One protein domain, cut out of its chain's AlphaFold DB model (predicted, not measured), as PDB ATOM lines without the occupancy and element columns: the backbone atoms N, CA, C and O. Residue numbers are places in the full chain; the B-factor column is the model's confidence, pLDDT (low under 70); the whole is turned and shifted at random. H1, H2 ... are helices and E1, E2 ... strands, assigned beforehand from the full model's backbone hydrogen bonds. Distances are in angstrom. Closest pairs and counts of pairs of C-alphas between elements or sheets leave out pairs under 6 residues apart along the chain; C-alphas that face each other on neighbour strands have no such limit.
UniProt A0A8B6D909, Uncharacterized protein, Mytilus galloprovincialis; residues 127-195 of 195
ATOM      1  N   LYS A 127     437.042 398.988 482.629       69.44
ATOM      2  CA  LYS A 127     436.898 399.672 481.339       69.44
ATOM      3  C   LYS A 127     435.552 399.252 480.754       69.44
ATOM      4  O   LYS A 127     435.483 398.339 479.944       69.44
ATOM      5  N   ASP A 128     434.478 399.881 481.219       66.88
ATOM      6  CA  ASP A 128     433.122 399.399 480.934       66.88
ATOM      7  C   ASP A 128     432.701 399.602 479.473       66.88
ATOM      8  O   ASP A 128     431.901 398.827 478.964       66.88
ATOM      9  N   LYS A 129     433.191 400.661 478.807       80.19
ATOM     10  CA  LYS A 129     432.972 400.955 477.374       80.19
ATOM     11  C   LYS A 129     433.787 402.150 476.895       80.19
ATOM     12  O   LYS A 129     434.000 403.106 477.641       80.19
ATOM     13  N   CYS A 130     434.157 402.148 475.616       85.69
ATOM     14  CA  CYS A 130     434.728 403.329 474.979       85.69
ATOM     15  C   CYS A 130     433.681 404.437 474.842       85.69
ATOM     16  O   CYS A 130     432.628 404.249 474.235       85.69
ATOM     17  N   GLY A 131     433.994 405.634 475.334       84.69
ATOM     18  CA  GLY A 131     433.117 406.801 475.268       84.69
ATOM     19  C   GLY A 131     432.847 407.360 473.863       84.69
ATOM     20  O   GLY A 131     432.058 408.293 473.744       84.69
ATOM     21  N   ILE A 132     433.494 406.824 472.821       84.56
ATOM     22  CA  ILE A 132     433.310 407.233 471.416       84.56
ATOM     23  C   ILE A 132     432.549 406.167 470.624       84.56
ATOM     24  O   ILE A 132     431.530 406.476 470.008       84.56
ATOM     25  N   CYS A 133     433.041 404.925 470.610       83.94
ATOM     26  CA  CYS A 133     432.438 403.851 469.812       83.94
ATOM     27  C   CYS A 133     431.476 402.954 470.598       83.94
ATOM     28  O   CYS A 133     430.820 402.122 469.984       83.94
ATOM     29  N   SER A 134     431.377 403.105 471.923       81.56
ATOM     30  CA  SER A 134     430.555 402.266 472.811       81.56
ATOM     31  C   SER A 134     430.892 400.768 472.792       81.56
ATOM     32  O   SER A 134     430.131 399.975 473.332       81.56
ATOM     33  N   ILE A 135     432.029 400.384 472.207       76.50
ATOM     34  CA  ILE A 135     432.538 399.008 472.178       76.50
ATOM     35  C   ILE A 135     433.511 398.812 473.347       76.50
ATOM     36  O   ILE A 135     434.213 399.752 473.739       76.50
ATOM     37  N   VAL A 136     433.542 397.596 473.889       71.62
ATOM     38  CA  VAL A 136     434.555 397.126 474.838       71.62
ATOM     39  C   VAL A 136     435.528 396.235 474.067       71.62
ATOM     40  O   VAL A 136     435.206 395.080 473.806       71.62
ATOM     41  N   TYR A 137     436.692 396.751 473.667       64.75
ATOM     42  CA  TYR A 137     437.786 395.873 473.240       64.75
ATOM     43  C   TYR A 137     438.503 395.390 474.495       64.75
ATOM     44  O   TYR A 137     439.154 396.179 475.187       64.75
ATOM     45  N   ASN A 138     438.288 394.122 474.832       54.75
ATOM     46  CA  ASN A 138     438.752 393.532 476.087       54.75
ATOM     47  C   ASN A 138     439.738 392.379 475.887       54.75
ATOM     48  O   ASN A 138     440.122 391.753 476.867       54.75
ATOM     49  N   SER A 139     440.127 392.078 474.651       49.06
ATOM     50  CA  SER A 139     440.992 390.945 474.350       49.06
ATOM     51  C   SER A 139     442.349 391.411 473.842       49.06
ATOM     52  O   SER A 139     442.445 392.254 472.951       49.06
ATOM     53  N   ASP A 140     443.397 390.781 474.370       47.16
ATOM     54  CA  ASP A 140     444.776 390.857 473.873       47.16
ATOM     55  C   ASP A 140     444.894 390.457 472.386       47.16
ATOM     56  O   ASP A 140     445.877 390.780 471.727       47.16
ATOM     57  N   ALA A 141     443.852 389.824 471.832       45.97
ATOM     58  CA  ALA A 141     443.699 389.511 470.414       45.97
ATOM     59  C   ALA A 141     443.494 390.755 469.521       45.97
ATOM     60  O   ALA A 141     443.878 390.738 468.353       45.97
ATOM     61  N   ASP A 142     442.959 391.859 470.055       51.03
ATOM     62  CA  ASP A 142     442.888 393.144 469.350       51.03
ATOM     63  C   ASP A 142     444.150 393.967 469.658       51.03
ATOM     64  O   ASP A 142     444.089 395.017 470.308       51.03
ATOM     65  N   PHE A 143     445.302 393.501 469.152       50.56
ATOM     66  CA  PHE A 143     446.666 394.067 469.285       50.56
ATOM     67  C   PHE A 143     446.811 395.591 469.029       50.56
ATOM     68  O   PHE A 143     447.897 396.157 469.157       50.56
ATOM     69  N   LEU A 144     445.737 396.291 468.659       55.69
ATOM     70  CA  LEU A 144     445.732 397.656 468.142       55.69
ATOM     71  C   LEU A 144     444.929 398.666 468.976       55.69
ATOM     72  O   LEU A 144     444.803 399.821 468.558       55.69
ATOM     73  N   SER A 145     444.358 398.290 470.127       65.19
ATOM     74  CA  SER A 145     443.491 399.212 470.882       65.19
ATOM     75  C   SER A 145     443.917 399.456 472.333       65.19
ATOM     76  O   SER A 145     443.204 399.155 473.286       65.19
ATOM     77  N   HIS A 146     445.065 400.114 472.531       83.94
ATOM     78  CA  HIS A 146     445.370 400.685 473.847       83.94
ATOM     79  C   HIS A 146     444.314 401.722 474.252       83.94
ATOM     80  O   HIS A 146     443.735 402.429 473.418       83.94
ATOM     81  N   TRP A 147     444.079 401.827 475.554       87.50
ATOM     82  CA  TRP A 147     443.061 402.687 476.143       87.50
ATOM     83  C   TRP A 147     443.698 403.907 476.797       87.50
ATOM     84  O   TRP A 147     444.731 403.790 477.448       87.50
ATOM     85  N   VAL A 148     443.045 405.060 476.683       88.81
ATOM     86  CA  VAL A 148     443.418 406.286 477.399       88.81
ATOM     87  C   VAL A 148     442.226 406.827 478.182       88.81
ATOM     88  O   VAL A 148     441.073 406.701 477.760       88.81
ATOM     89  N   GLN A 149     442.513 407.412 479.343       89.88
ATOM     90  CA  GLN A 149     441.524 408.008 480.237       89.88
ATOM     91  C   GLN A 149     441.448 409.521 480.035       89.88
ATOM     92  O   GLN A 149     442.421 410.161 479.634       89.88
ATOM     93  N   CYS A 150     440.301 410.105 480.373       90.56
ATOM     94  CA  CYS A 150     440.187 411.539 480.596       90.56
ATOM     95  C   CYS A 150     441.210 412.025 481.641       90.56
ATOM     96  O   CYS A 150     441.323 411.462 482.725       90.56
ATOM     97  N   SER A 151     441.883 413.127 481.319       90.50
ATOM     98  CA  SER A 151     442.863 413.854 482.129       90.50
ATOM     99  C   SER A 151     442.303 414.362 483.463       90.50
ATOM    100  O   SER A 151     443.012 414.411 484.468       90.50
ATOM    101  N   HIS A 152     441.018 414.733 483.497       88.94
ATOM    102  CA  HIS A 152     440.393 415.250 484.712       88.94
ATOM    103  C   HIS A 152     440.415 414.213 485.845       88.94
ATOM    104  O   HIS A 152     439.960 413.078 485.669       88.94
ATOM    105  N   LYS A 153     440.909 414.628 487.021       84.94
ATOM    106  CA  LYS A 153     440.998 413.779 488.217       84.94
ATOM    107  C   LYS A 153     439.627 413.171 488.529       84.94
ATOM    108  O   LYS A 153     438.609 413.850 488.448       84.94
ATOM    109  N   SER A 154     439.608 411.879 488.849       83.56
ATOM    110  CA  SER A 154     438.390 411.115 489.169       83.56
ATOM    111  C   SER A 154     437.382 410.946 488.017       83.56
ATOM    112  O   SER A 154     436.266 410.482 488.246       83.56
ATOM    113  N   CYS A 155     437.738 411.268 486.767       86.62
ATOM    114  CA  CYS A 155     436.864 411.008 485.624       86.62
ATOM    115  C   CYS A 155     437.020 409.568 485.114       86.62
ATOM    116  O   CYS A 155     438.078 409.185 484.629       86.62
ATOM    117  N   SER A 156     435.945 408.780 485.133       85.06
ATOM    118  CA  SER A 156     435.915 407.396 484.626       85.06
ATOM    119  C   SER A 156     435.669 407.284 483.113       85.06
ATOM    120  O   SER A 156     435.211 406.254 482.624       85.06
ATOM    121  N   TRP A 157     435.936 408.341 482.342       87.75
ATOM    122  CA  TRP A 157     435.751 408.309 480.891       87.75
ATOM    123  C   TRP A 157     436.982 407.726 480.198       87.75
ATOM    124  O   TRP A 157     438.071 408.296 480.284       87.75
ATOM    125  N   TRP A 158     436.780 406.617 479.487       89.06
ATOM    126  CA  TRP A 158     437.814 405.860 478.786       89.06
ATOM    127  C   TRP A 158     437.519 405.781 477.294       89.06
ATOM    128  O   TRP A 158     436.363 405.643 476.889       89.06
ATOM    129  N   VAL A 159     438.559 405.842 476.468       88.12
ATOM    130  CA  VAL A 159     438.443 405.705 475.012       88.12
ATOM    131  C   VAL A 159     439.616 404.934 474.425       88.12
ATOM    132  O   VAL A 159     440.729 404.976 474.946       88.12
ATOM    133  N   HIS A 160     439.378 404.254 473.306       88.19
ATOM    134  CA  HIS A 160     440.451 403.627 472.538       88.19
ATOM    135  C   HIS A 160     441.312 404.694 471.856       88.19
ATOM    136  O   HIS A 160     440.780 405.643 471.271       88.19
ATOM    137  N   CYS A 161     442.627 404.481 471.813       86.00
ATOM    138  CA  CYS A 161     443.552 405.316 471.040       86.00
ATOM    139  C   CYS A 161     443.144 405.383 469.564       86.00
ATOM    140  O   CYS A 161     443.116 406.463 468.978       86.00
ATOM    141  N   ARG A 162     442.698 404.254 468.995       84.00
ATOM    142  CA  ARG A 162     442.159 404.183 467.629       84.00
ATOM    143  C   ARG A 162     440.944 405.090 467.418       84.00
ATOM    144  O   ARG A 162     440.837 405.722 466.375       84.00
ATOM    145  N   CYS A 163     440.044 405.191 468.397       84.19
ATOM    146  CA  CYS A 163     438.871 406.070 468.304       84.19
ATOM    147  C   CYS A 163     439.238 407.560 468.327       84.19
ATOM    148  O   CYS A 163     438.440 408.385 467.892       84.19
ATOM    149  N   LEU A 164     440.435 407.890 468.816       84.69
ATOM    150  CA  LEU A 164     441.031 409.223 468.764       84.69
ATOM    151  C   LEU A 164     442.023 409.391 467.600       84.69
ATOM    152  O   LEU A 164     442.652 410.440 467.495       84.69
ATOM    153  N   CYS A 165     442.180 408.377 466.741       83.56
ATOM    154  CA  CYS A 165     443.188 408.333 465.677       83.56
ATOM    155  C   CYS A 165     444.632 408.544 466.179       83.56
ATOM    156  O   CYS A 165     445.464 409.102 465.465       83.56
ATOM    157  N   ILE A 166     444.935 408.112 467.406       84.06
ATOM    158  CA  ILE A 166     446.281 408.185 467.978       84.06
ATOM    159  C   ILE A 166     447.037 406.911 467.617       84.06
ATOM    160  O   ILE A 166     446.659 405.817 468.036       84.06
ATOM    161  N   TYR A 167     448.134 407.085 466.889       81.56
ATOM    162  CA  TYR A 167     449.117 406.039 466.643       81.56
ATOM    163  C   TYR A 167     450.233 406.144 467.680       81.56
ATOM    164  O   TYR A 167     450.723 407.236 467.971       81.56
ATOM    165  N   TYR A 168     450.629 405.010 468.245       80.06
ATOM    166  CA  TYR A 168     451.697 404.922 469.230       80.06
ATOM    167  C   TYR A 168     452.536 403.669 468.956       80.06
ATOM    168  O   TYR A 168     451.996 402.658 468.502       80.06
ATOM    169  N   PRO A 169     453.849 403.705 469.231       77.75
ATOM    170  CA  PRO A 169     454.661 402.502 469.179       77.75
ATOM    171  C   PRO A 169     454.284 401.578 470.342       77.75
ATOM    172  O   PRO A 169     454.219 402.019 471.491       77.75
ATOM    173  N   THR A 170     454.080 400.290 470.057       78.25
ATOM    174  CA  THR A 170     453.708 399.249 471.041       78.25
ATOM    175  C   THR A 170     454.820 398.922 472.042       78.25
ATOM    176  O   THR A 170     454.593 398.217 473.017       78.25
ATOM    177  N   THR A 171     456.018 399.479 471.848       85.00
ATOM    178  CA  THR A 171     457.128 399.417 472.808       85.00
ATOM    179  C   THR A 171     456.734 399.974 474.185       85.00
ATOM    180  O   THR A 171     455.977 400.944 474.281       85.00
ATOM    181  N   ALA A 172     457.331 399.449 475.260       81.81
ATOM    182  CA  ALA A 172     457.090 399.927 476.627       81.81
ATOM    183  C   ALA A 172     457.359 401.440 476.796       81.81
ATOM    184  O   ALA A 172     456.597 402.152 477.456       81.81
ATOM    185  N   ALA A 173     458.411 401.957 476.152       83.38
ATOM    186  CA  ALA A 173     458.724 403.386 476.148       83.38
ATOM    187  C   ALA A 173     457.636 404.216 475.440       83.38
ATOM    188  O   ALA A 173     457.217 405.255 475.954       83.38
ATOM    189  N   GLY A 174     457.134 403.725 474.302       83.00
ATOM    190  CA  GLY A 174     456.034 404.330 473.551       83.00
ATOM    191  C   GLY A 174     454.740 404.418 474.353       83.00
ATOM    192  O   GLY A 174     454.132 405.485 474.434       83.00
ATOM    193  N   LEU A 175     454.366 403.332 475.027       83.19
ATOM    194  CA  LEU A 175     453.196 403.295 475.907       83.19
ATOM    195  C   LEU A 175     453.332 404.254 477.096       83.19
ATOM    196  O   LEU A 175     452.372 404.939 477.460       83.19
ATOM    197  N   LYS A 176     454.524 404.363 477.693       87.19
ATOM    198  CA  LYS A 176     454.784 405.327 478.774       87.19
ATOM    199  C   LYS A 176     454.658 406.771 478.281       87.19
ATOM    200  O   LYS A 176     454.047 407.600 478.961       87.19
ATOM    201  N   ALA A 177     455.198 407.069 477.101       87.19
ATOM    202  CA  ALA A 177     455.088 408.382 476.472       87.19
ATOM    203  C   ALA A 177     453.631 408.733 476.135       87.19
ATOM    204  O   ALA A 177     453.185 409.837 476.450       87.19
ATOM    205  N   LEU A 178     452.871 407.781 475.587       87.19
ATOM    206  CA  LEU A 178     451.443 407.924 475.308       87.19
ATOM    207  C   LEU A 178     450.652 408.251 476.576       87.19
ATOM    208  O   LEU A 178     449.891 409.215 476.592       87.19
ATOM    209  N   ASN A 179     450.855 407.489 477.651       86.75
ATOM    210  CA  ASN A 179     450.158 407.719 478.914       86.75
ATOM    211  C   ASN A 179     450.508 409.082 479.524       86.75
ATOM    212  O   ASN A 179     449.632 409.762 480.058       86.75
ATOM    213  N   LYS A 180     451.769 409.518 479.415       89.81
ATOM    214  CA  LYS A 180     452.181 410.863 479.836       89.81
ATOM    215  C   LYS A 180     451.496 411.945 478.996       89.81
ATOM    216  O   LYS A 180     450.949 412.882 479.558       89.81
ATOM    217  N   TRP A 181     451.486 411.795 477.675       90.00
ATOM    218  CA  TRP A 181     450.841 412.732 476.754       90.00
ATOM    219  C   TRP A 181     449.321 412.811 476.968       90.00
ATOM    220  O   TRP A 181     448.746 413.900 476.936       90.00
ATOM    221  N   ALA A 182     448.666 411.675 477.227       88.69
ATOM    222  CA  ALA A 182     447.215 411.598 477.374       88.69
ATOM    223  C   ALA A 182     446.710 412.331 478.624       88.69
ATOM    224  O   ALA A 182     445.654 412.969 478.573       88.69
ATOM    225  N   LYS A 183     447.492 412.300 479.713       86.88
ATOM    226  CA  LYS A 183     447.169 412.947 480.993       86.88
ATOM    227  C   LYS A 183     446.954 414.451 480.908       86.88
ATOM    228  O   LYS A 183     446.287 414.966 481.791       86.88
ATOM    229  N   ASP A 184     447.447 415.131 479.876       85.94
ATOM    230  CA  ASP A 184     447.336 416.593 479.759       85.94
ATOM    231  C   ASP A 184     446.472 417.041 478.568       85.94
ATOM    232  O   ASP A 184     446.234 418.232 478.377       85.94
ATOM    233  N   ARG A 185     446.032 416.103 477.719       86.88
ATOM    234  CA  ARG A 185     445.457 416.425 476.400       86.88
ATOM    235  C   ARG A 185     444.127 415.756 476.105       86.88
ATOM    236  O   ARG A 185     443.391 416.239 475.246       86.88
ATOM    237  N   ILE A 186     443.802 414.661 476.785       89.44
ATOM    238  CA  ILE A 186     442.558 413.934 476.544       89.44
ATOM    239  C   ILE A 186     441.512 414.366 477.560       89.44
ATOM    240  O   ILE A 186     441.608 414.046 478.739       89.44
ATOM    241  N   PHE A 187     440.477 415.059 477.098       90.19
ATOM    242  CA  PHE A 187     439.350 415.482 477.926       90.19
ATOM    243  C   PHE A 187     438.056 414.900 477.374       90.19
ATOM    244  O   PHE A 187     437.822 414.888 476.165       90.19
ATOM    245  N   CYS A 188     437.194 414.417 478.267       88.88
ATOM    246  CA  CYS A 188     435.864 413.985 477.867       88.88
ATOM    247  C   CYS A 188     434.996 415.202 477.492       88.88
ATOM    248  O   CYS A 188     435.272 416.313 477.950       88.88
ATOM    249  N   PRO A 189     433.885 415.019 476.756       86.31
ATOM    250  CA  PRO A 189     432.993 416.121 476.380       86.31
ATOM    251  C   PRO A 189     432.451 416.957 477.550       86.31
ATOM    252  O   PRO A 189     432.041 418.093 477.342       86.31
ATOM    253  N   LYS A 190     432.440 416.411 478.775       86.56
ATOM    254  CA  LYS A 190     432.045 417.147 479.988       86.56
ATOM    255  C   LYS A 190     433.146 418.074 480.518       86.56
ATOM    256  O   LYS A 190     432.826 419.053 481.176       86.56
ATOM    257  N   HIS A 191     434.414 417.757 480.250       88.06
ATOM    258  CA  HIS A 191     435.587 418.478 480.757       88.06
ATOM    259  C   HIS A 191     436.334 419.266 479.675       88.06
ATOM    260  O   HIS A 191     437.320 419.931 479.982       88.06
ATOM    261  N   ILE A 192     435.881 419.220 478.417       83.25
ATOM    262  CA  ILE A 192     436.323 420.174 477.400       83.25
ATOM    263  C   ILE A 192     435.779 421.542 477.815       83.25
ATOM    264  O   ILE A 192     434.565 421.756 477.826       83.25
ATOM    265  N   VAL A 193     436.682 422.449 478.191       69.62
ATOM    266  CA  VAL A 193     436.345 423.846 478.472       69.62
ATOM    267  C   VAL A 193     435.655 424.398 477.228       69.62
ATOM    268  O   VAL A 193     436.229 424.381 476.139       69.62
ATOM    269  N   LYS A 194     434.395 424.819 477.372       55.09
ATOM    270  CA  LYS A 194     433.668 425.494 476.297       55.09
ATOM    271  C   LYS A 194     434.346 426.845 476.086       55.09
ATOM    272  O   LYS A 194     434.219 427.719 476.938       55.09
ATOM    273  N   VAL A 195     435.116 426.952 475.006       41.53
ATOM    274  CA  VAL A 195     435.646 428.220 474.490       41.53
ATOM    275  C   VAL A 195     434.551 428.922 473.701       41.53
ATOM    276  O   VAL A 195     433.835 428.210 472.957       41.53
TER     277      VAL A 195
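Overview. This is residues 127 to 195 of the 195 residues of an uncharacterized protein of Mytilus galloprovincialis (UniProt A0A8B6D909). Little regular structure is present: a tiny hairpin, E1 and E2, sits in the middle of loops, with H1 packed along its E1 side and residues 127 to 136 looping past its E2 side. The printed part has 69 residues, only 20 of them in named elements, in the order E1, E2, H1, with an antiparallel sheet E1 - E2; the class is mixed. It is compact, radius of gyration of the C-alphas 12.1 A, spanning 37 by 26 by 21 A.

Arrangement. E1, residues 147 to 149, and E2, residues 158 to 160, form an antiparallel hairpin at 148 degrees; N 148 and O 159 are 2.9 A apart, within hydrogen-bond range. The closest C-alphas of E1 and H1, residues 172 to 185, are those of Val 148 and Ala 182, 6.5 A apart. In H1, 8 of 10 O i to N i+4 pairs are within hydrogen-bond range.

Along the chain. E1, 6.9 A long, begins at C-alpha 147 (443.061, 402.687, 476.143). E2 is 7.1 A long. H1, 20.2 A long, ends at C-alpha 185 (445.457, 416.425, 476.400).

Size, cuts and confidence. The C-alphas farthest apart, of Ala 141 and Val 195, are 39.7 A apart. The printed part has no cut; the link E2 to H1 is long. The pLDDT is under 70 at residues 127 to 128, 137 to 145 and 193 to 195.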